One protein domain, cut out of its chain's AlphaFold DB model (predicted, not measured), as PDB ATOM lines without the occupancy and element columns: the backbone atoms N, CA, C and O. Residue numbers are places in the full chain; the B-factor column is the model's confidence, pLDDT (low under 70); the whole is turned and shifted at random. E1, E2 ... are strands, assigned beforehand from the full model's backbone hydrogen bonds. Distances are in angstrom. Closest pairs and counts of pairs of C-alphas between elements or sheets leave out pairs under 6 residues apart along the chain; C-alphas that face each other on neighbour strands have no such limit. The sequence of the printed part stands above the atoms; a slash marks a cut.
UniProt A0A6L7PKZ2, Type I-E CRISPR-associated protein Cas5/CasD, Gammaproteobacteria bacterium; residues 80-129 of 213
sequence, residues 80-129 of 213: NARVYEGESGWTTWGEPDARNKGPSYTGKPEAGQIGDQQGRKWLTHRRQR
ATOM      1  N   ASN A  80     173.742 194.426 149.593       95.88
ATOM      2  CA  ASN A  80     172.618 195.192 150.108       95.88
ATOM      3  C   ASN A  80     171.456 195.122 149.120       95.88
ATOM      4  O   ASN A  80     171.628 195.388 147.934       95.88
ATOM      5  N   ALA A  81     170.268 194.808 149.623       92.19
ATOM      6  CA  ALA A  81     169.025 194.923 148.880       92.19
ATOM      7  C   ALA A  81     168.084 195.863 149.627       92.19
ATOM      8  O   ALA A  81     167.952 195.787 150.850       92.19
ATOM      9  N   ARG A  82     167.416 196.745 148.892       90.94
ATOM     10  CA  ARG A  82     166.299 197.513 149.426       90.94
ATOM     11  C   ARG A  82     165.047 196.645 149.342       90.94
ATOM     12  O   ARG A  82     164.772 196.100 148.281       90.94
ATOM     13  N   VAL A  83     164.331 196.504 150.454       91.12
ATOM     14  CA  VAL A  83     163.059 195.765 150.516       91.12
ATOM     15  C   VAL A  83     161.978 196.654 151.112       91.12
ATOM     16  O   VAL A  83     162.260 197.439 152.026       91.12
ATOM     17  N   TYR A  84     160.755 196.538 150.601       92.12
ATOM     18  CA  TYR A  84     159.640 197.413 150.963       92.12
ATOM     19  C   TYR A  84     158.642 196.700 151.884       92.12
ATOM     20  O   TYR A  84     158.464 195.481 151.830       92.12
ATOM     21  N   GLU A  85     157.986 197.454 152.764       92.38
ATOM     22  CA  GLU A  85     156.935 196.892 153.617       92.38
ATOM     23  C   GLU A  85     155.711 196.504 152.777       92.38
ATOM     24  O   GLU A  85     155.308 197.249 151.887       92.38
ATOM     25  N   GLY A  86     155.091 195.350 153.040       87.31
ATOM     26  CA  GLY A  86     153.940 194.902 152.245       87.31
ATOM     27  C   GLY A  86     154.260 194.571 150.782       87.31
ATOM     28  O   GLY A  86     153.330 194.427 149.990       87.31
ATOM     29  N   GLU A  87     155.541 194.494 150.397       86.94
ATOM     30  CA  GLU A  87     155.986 194.061 149.064       86.94
ATOM     31  C   GLU A  87     155.475 192.653 148.771       86.94
ATOM     32  O   GLU A  87     155.694 191.736 149.569       86.94
ATOM     33  N   SER A  88     154.763 192.509 147.651       85.44
ATOM     34  CA  SER A  88     154.208 191.233 147.208       85.44
ATOM     35  C   SER A  88     155.282 190.475 146.437       85.44
ATOM     36  O   SER A  88     155.687 190.872 145.349       85.44
ATOM     37  N   GLY A  89     155.754 189.376 147.008       79.38
ATOM     38  CA  GLY A  89     156.653 188.446 146.352       79.38
ATOM     39  C   GLY A  89     155.907 187.530 145.389       79.38
ATOM     40  O   GLY A  89     154.823 187.025 145.685       79.38
ATOM     41  N   TRP A  90     156.534 187.259 144.247       75.38
ATOM     42  CA  TRP A  90     156.131 186.164 143.373       75.38
ATOM     43  C   TRP A  90     156.476 184.837 144.045       75.38
ATOM     44  O   TRP A  90     157.640 184.584 144.364       75.38
ATOM     45  N   THR A  91     155.475 183.985 144.248       78.94
ATOM     46  CA  THR A  91     155.681 182.629 144.760       78.94
ATOM     47  C   THR A  91     155.528 181.612 143.638       78.94
ATOM     48  O   THR A  91     154.901 181.860 142.610       78.94
ATOM     49  N   THR A  92     156.083 180.423 143.848       72.25
ATOM     50  CA  THR A  92     155.878 179.276 142.957       72.25
ATOM     51  C   THR A  92     154.523 178.591 143.164       72.25
ATOM     52  O   THR A  92     154.261 177.590 142.506       72.25
ATOM     53  N   TRP A  93     153.682 179.092 144.077       76.38
ATOM     54  CA  TRP A  93     152.396 178.494 144.456       76.38
ATOM     55  C   TRP A  93     151.193 179.168 143.783       76.38
ATOM     56  O   TRP A  93     150.059 178.858 144.118       76.38
ATOM     57  N   GLY A  94     151.431 180.085 142.839       79.31
ATOM     58  CA  GLY A  94     150.375 180.772 142.088       79.31
ATOM     59  C   GLY A  94     149.687 181.912 142.843       79.31
ATOM     60  O   GLY A  94     148.953 182.673 142.227       79.31
ATOM     61  N   GLU A  95     149.985 182.081 144.130       83.75
ATOM     62  CA  GLU A  95     149.446 183.144 144.981       83.75
ATOM     63  C   GLU A  95     150.579 184.076 145.444       83.75
ATOM     64  O   GLU A  95     151.612 183.586 145.916       83.75
ATOM     65  N   PRO A  96     150.449 185.408 145.319       84.38
ATOM     66  CA  PRO A  96     151.434 186.342 145.859       84.38
ATOM     67  C   PRO A  96     151.511 186.266 147.390       84.38
ATOM     68  O   PRO A  96     150.485 186.296 148.066       84.38
ATOM     69  N   ASP A  97     152.724 186.241 147.942       85.00
ATOM     70  CA  ASP A  97     152.951 186.336 149.392       85.00
ATOM     71  C   ASP A  97     153.493 187.725 149.735       85.00
ATOM     72  O   ASP A  97     154.427 188.209 149.093       85.00
ATOM     73  N   ALA A  98     152.898 188.400 150.715       85.44
ATOM     74  CA  ALA A  98     153.236 189.777 151.050       85.44
ATOM     75  C   ALA A  98     154.107 189.847 152.306       85.44
ATOM     76  O   ALA A  98     153.810 189.248 153.338       85.44
ATOM     77  N   ARG A  99     155.164 190.663 152.259       84.69
ATOM     78  CA  ARG A  99     155.997 190.910 153.443       84.69
ATOM     79  C   ARG A  99     155.194 191.578 154.557       84.69
ATOM     80  O   ARG A  99     154.470 192.546 154.328       84.69
ATOM     81  N   ASN A 100     155.437 191.151 155.792       85.00
ATOM     82  CA  ASN A 100     154.878 191.812 156.967       85.00
ATOM     83  C   ASN A 100     155.299 193.287 157.040       85.00
ATOM     84  O   ASN A 100     156.452 193.638 156.766       85.00
ATOM     85  N   LYS A 101     154.361 194.137 157.466       88.00
ATOM     86  CA  LYS A 101     154.648 195.512 157.895       88.00
ATOM     87  C   LYS A 101     155.232 195.484 159.305       88.00
ATOM     88  O   LYS A 101     154.871 194.622 160.105       88.00
ATOM     89  N   GLY A 102     156.115 196.423 159.631       85.38
ATOM     90  CA  GLY A 102     156.723 196.448 160.959       85.38
ATOM     91  C   GLY A 102     157.618 197.655 161.229       85.38
ATOM     92  O   GLY A 102     157.994 198.376 160.306       85.38
ATOM     93  N   PRO A 103     157.996 197.870 162.500       88.31
ATOM     94  CA  PRO A 103     158.813 199.013 162.913       88.31
ATOM     95  C   PRO A 103     160.256 198.957 162.382       88.31
ATOM     96  O   PRO A 103     160.963 199.959 162.432       88.31
ATOM     97  N   SER A 104     160.695 197.810 161.854       88.56
ATOM     98  CA  SER A 104     162.007 197.642 161.220       88.56
ATOM     99  C   SER A 104     162.153 198.406 159.896       88.56
ATOM    100  O   SER A 104     163.280 198.681 159.483       88.56
ATOM    101  N   TYR A 105     161.048 198.783 159.242       91.56
ATOM    102  CA  TYR A 105     161.055 199.616 158.037       91.56
ATOM    103  C   TYR A 105     161.151 201.096 158.416       91.56
ATOM    104  O   TYR A 105     160.148 201.782 158.616       91.56
ATOM    105  N   THR A 106     162.380 201.589 158.548       93.12
ATOM    106  CA  THR A 106     162.672 202.965 158.984       93.12
ATOM    107  C   THR A 106     162.911 203.937 157.828       93.12
ATOM    108  O   THR A 106     162.793 205.150 158.014       93.12
ATOM    109  N   GLY A 107     163.214 203.431 156.628       92.44
ATOM    110  CA  GLY A 107     163.397 204.230 155.422       92.44
ATOM    111  C   GLY A 107     162.089 204.894 155.007       92.44
ATOM    112  O   GLY A 107     161.082 204.218 154.794       92.44
ATOM    113  N   LYS A 108     162.094 206.228 154.903       92.69
ATOM    114  CA  LYS A 108     160.928 206.994 154.442       92.69
ATOM    115  C   LYS A 108     160.664 206.718 152.953       92.69
ATOM    116  O   LYS A 108     161.626 206.459 152.225       92.69
ATOM    117  N   PRO A 109     159.403 206.804 152.492       92.19
ATOM    118  CA  PRO A 109     159.088 206.724 151.070       92.19
ATOM    119  C   PRO A 109     159.926 207.716 150.252       92.19
ATOM    120  O   PRO A 109     160.054 208.881 150.633       92.19
ATOM    121  N   GLU A 110     160.518 207.246 149.155       88.62
ATOM    122  CA  GLU A 110     161.358 208.063 148.271       88.62
ATOM    123  C   GLU A 110     160.560 208.609 147.081       88.62
ATOM    124  O   GLU A 110     159.671 207.944 146.540       88.62
ATOM    125  N   ALA A 111     160.908 209.820 146.640       83.75
ATOM    126  CA  ALA A 111     160.384 210.375 145.400       83.75
ATOM    127  C   ALA A 111     160.877 209.525 144.216       83.75
ATOM    128  O   ALA A 111     162.078 209.323 144.057       83.75
ATOM    129  N   GLY A 112     159.949 209.013 143.403       85.06
ATOM    130  CA  GLY A 112     160.258 208.139 142.261       85.06
ATOM    131  C   GLY A 112     159.958 206.654 142.475       85.06
ATOM    132  O   GLY A 112     160.176 205.864 141.561       85.06
ATOM    133  N   GLN A 113     159.420 206.255 143.633       89.19
ATOM    134  CA  GLN A 113     158.843 204.917 143.780       89.19
ATOM    135  C   GLN A 113     157.669 204.729 142.800       89.19
ATOM    136  O   GLN A 113     156.750 205.552 142.753       89.19
ATOM    137  N   ILE A 114     157.694 203.629 142.052       87.12
ATOM    138  CA  ILE A 114     156.671 203.252 141.068       87.12
ATOM    139  C   ILE A 114     156.094 201.874 141.391       87.12
ATOM    140  O   ILE A 114     156.711 201.085 142.110       87.12
ATOM    141  N   GLY A 115     154.915 201.580 140.843       86.19
ATOM    142  CA  GLY A 115     154.286 200.267 140.973       86.19
ATOM    143  C   GLY A 115     154.060 199.870 142.430       86.19
ATOM    144  O   GLY A 115     153.555 200.657 143.232       86.19
ATOM    145  N   ASP A 116     154.461 198.648 142.778       82.12
ATOM    146  CA  ASP A 116     154.256 198.087 144.112       82.12
ATOM    147  C   ASP A 116     155.124 198.733 145.201       82.12
ATOM    148  O   ASP A 116     154.935 198.421 146.365       82.12
ATOM    149  N   GLN A 117     156.038 199.645 144.871       88.12
ATOM    150  CA  GLN A 117     156.911 200.311 145.846       88.12
ATOM    151  C   GLN A 117     156.330 201.644 146.324       88.12
ATOM    152  O   GLN A 117     156.817 202.216 147.298       88.12
ATOM    153  N   GLN A 118     155.317 202.172 145.630       89.38
ATOM    154  CA  GLN A 118     154.878 203.554 145.784       89.38
ATOM    155  C   GLN A 118     154.318 203.853 147.178       89.38
ATOM    156  O   GLN A 118     153.379 203.214 147.652       89.38
ATOM    157  N   GLY A 119     154.897 204.867 147.829       90.00
ATOM    158  CA  GLY A 119     154.473 205.344 149.145       90.00
ATOM    159  C   GLY A 119     154.877 204.428 150.302       90.00
ATOM    160  O   GLY A 119     154.462 204.672 151.435       90.00
ATOM    161  N   ARG A 120     155.675 203.383 150.047       91.75
ATOM    162  CA  ARG A 120     156.035 202.379 151.053       91.75
ATOM    163  C   ARG A 120     157.337 202.724 151.751       91.75
ATOM    164  O   ARG A 120     158.297 203.207 151.137       91.75
ATOM    165  N   LYS A 121     157.380 202.424 153.050       93.94
ATOM    166  CA  LYS A 121     158.633 202.422 153.802       93.94
ATOM    167  C   LYS A 121     159.514 201.268 153.347       93.94
ATOM    168  O   LYS A 121     159.034 200.256 152.832       93.94
ATOM    169  N   TRP A 122     160.810 201.417 153.569       93.50
ATOM    170  CA  TRP A 122     161.797 200.422 153.175       93.50
ATOM    171  C   TRP A 122     162.835 200.191 154.267       93.50
ATOM    172  O   TRP A 122     162.988 200.984 155.197       93.50
ATOM    173  N   LEU A 123     163.553 199.079 154.156       94.00
ATOM    174  CA  LEU A 123     164.752 198.804 154.941       94.00
ATOM    175  C   LEU A 123     165.860 198.264 154.039       94.00
ATOM    176  O   LEU A 123     165.605 197.759 152.943       94.00
ATOM    177  N   THR A 124     167.097 198.362 154.516       93.12
ATOM    178  CA  THR A 124     168.244 197.724 153.863       93.12
ATOM    179  C   THR A 124     168.406 196.311 154.404       93.12
ATOM    180  O   THR A 124     168.841 196.120 155.539       93.12
ATOM    181  N   HIS A 125     168.095 195.312 153.581       91.75
ATOM    182  CA  HIS A 125     168.413 193.920 153.867       91.75
ATOM    183  C   HIS A 125     169.874 193.661 153.492       91.75
ATOM    184  O   HIS A 125     170.247 193.794 152.326       91.75
ATOM    185  N   ARG A 126     170.704 193.283 154.468       94.88
ATOM    186  CA  ARG A 126     172.140 193.032 154.263       94.88
ATOM    187  C   ARG A 126     172.447 191.543 154.283       94.88
ATOM    188  O   ARG A 126     171.890 190.806 155.096       94.88
ATOM    189  N   ARG A 127     173.328 191.097 153.391       95.56
ATOM    190  CA  ARG A 127     173.826 189.719 153.303       95.56
ATOM    191  C   ARG A 127     175.319 189.733 153.052       95.56
ATOM    192  O   ARG A 127     175.779 190.445 152.174       95.56
ATOM    193  N   GLN A 128     176.054 188.892 153.766       96.69
ATOM    194  CA  GLN A 128     177.461 188.658 153.471       96.69
ATOM    195  C   GLN A 128     177.595 187.342 152.707       96.69
ATOM    196  O   GLN A 128     177.008 186.321 153.090       96.69
ATOM    197  N   ARG A 129     178.327 187.359 151.596       96.62
ATOM    198  CA  ARG A 129     178.527 186.206 150.715       96.62
ATOM    199  C   ARG A 129     180.017 185.986 150.488       96.62
ATOM    200  O   ARG A 129     180.708 186.880 150.023       96.62
TER     201      ARG A 129
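This is residues 80 to 129 of the 213 residues of the protein "Type I-E CRISPR-associated protein Cas5/CasD" of Gammaproteobacteria bacterium (UniProt A0A6L7PKZ2). Little regular structure is present: a narrow two-strand hairpin, E1 and E2, with one wide loop, residues 85 to 121, spreading from the end where E1 stops and E2 starts. Part of this loop folds back on itself, with a short antiparallel pairing of residues 88 to 89 with 97 to 98. The printed part has 50 residues, no named helix and two strands, E1 then E2, in an antiparallel sheet; the class is all strand, with 13 residues in named elements. It is only just loose, close to compact, with a radius of gyration of the C-alphas of 11.8 A and spans of 31 by 30 by 20 A.

E1, residues 80 to 84, and E2, residues 122 to 129, are antiparallel neighbours and a hairpin, their directions 149 degrees apart. C-alphas 84 and 122 face each other at 4.3 A. N 81 and O 125, at 2.9 A, and N 125 and O 81, at 2.8 A, are within hydrogen-bond range.

E1 begins at C-alpha 80 (172.618, 195.192, 150.108) and measures 13.2 A. E2 measures 22.1 A and ends at C-alpha 129 (178.527, 186.206, 150.715).

The C-alphas farthest apart, of Trp 93 and Ala 111, are 32.9 A apart. The 37-residue link is long. The printed part has no cut, and no printed residue is under 70 in pLDDT.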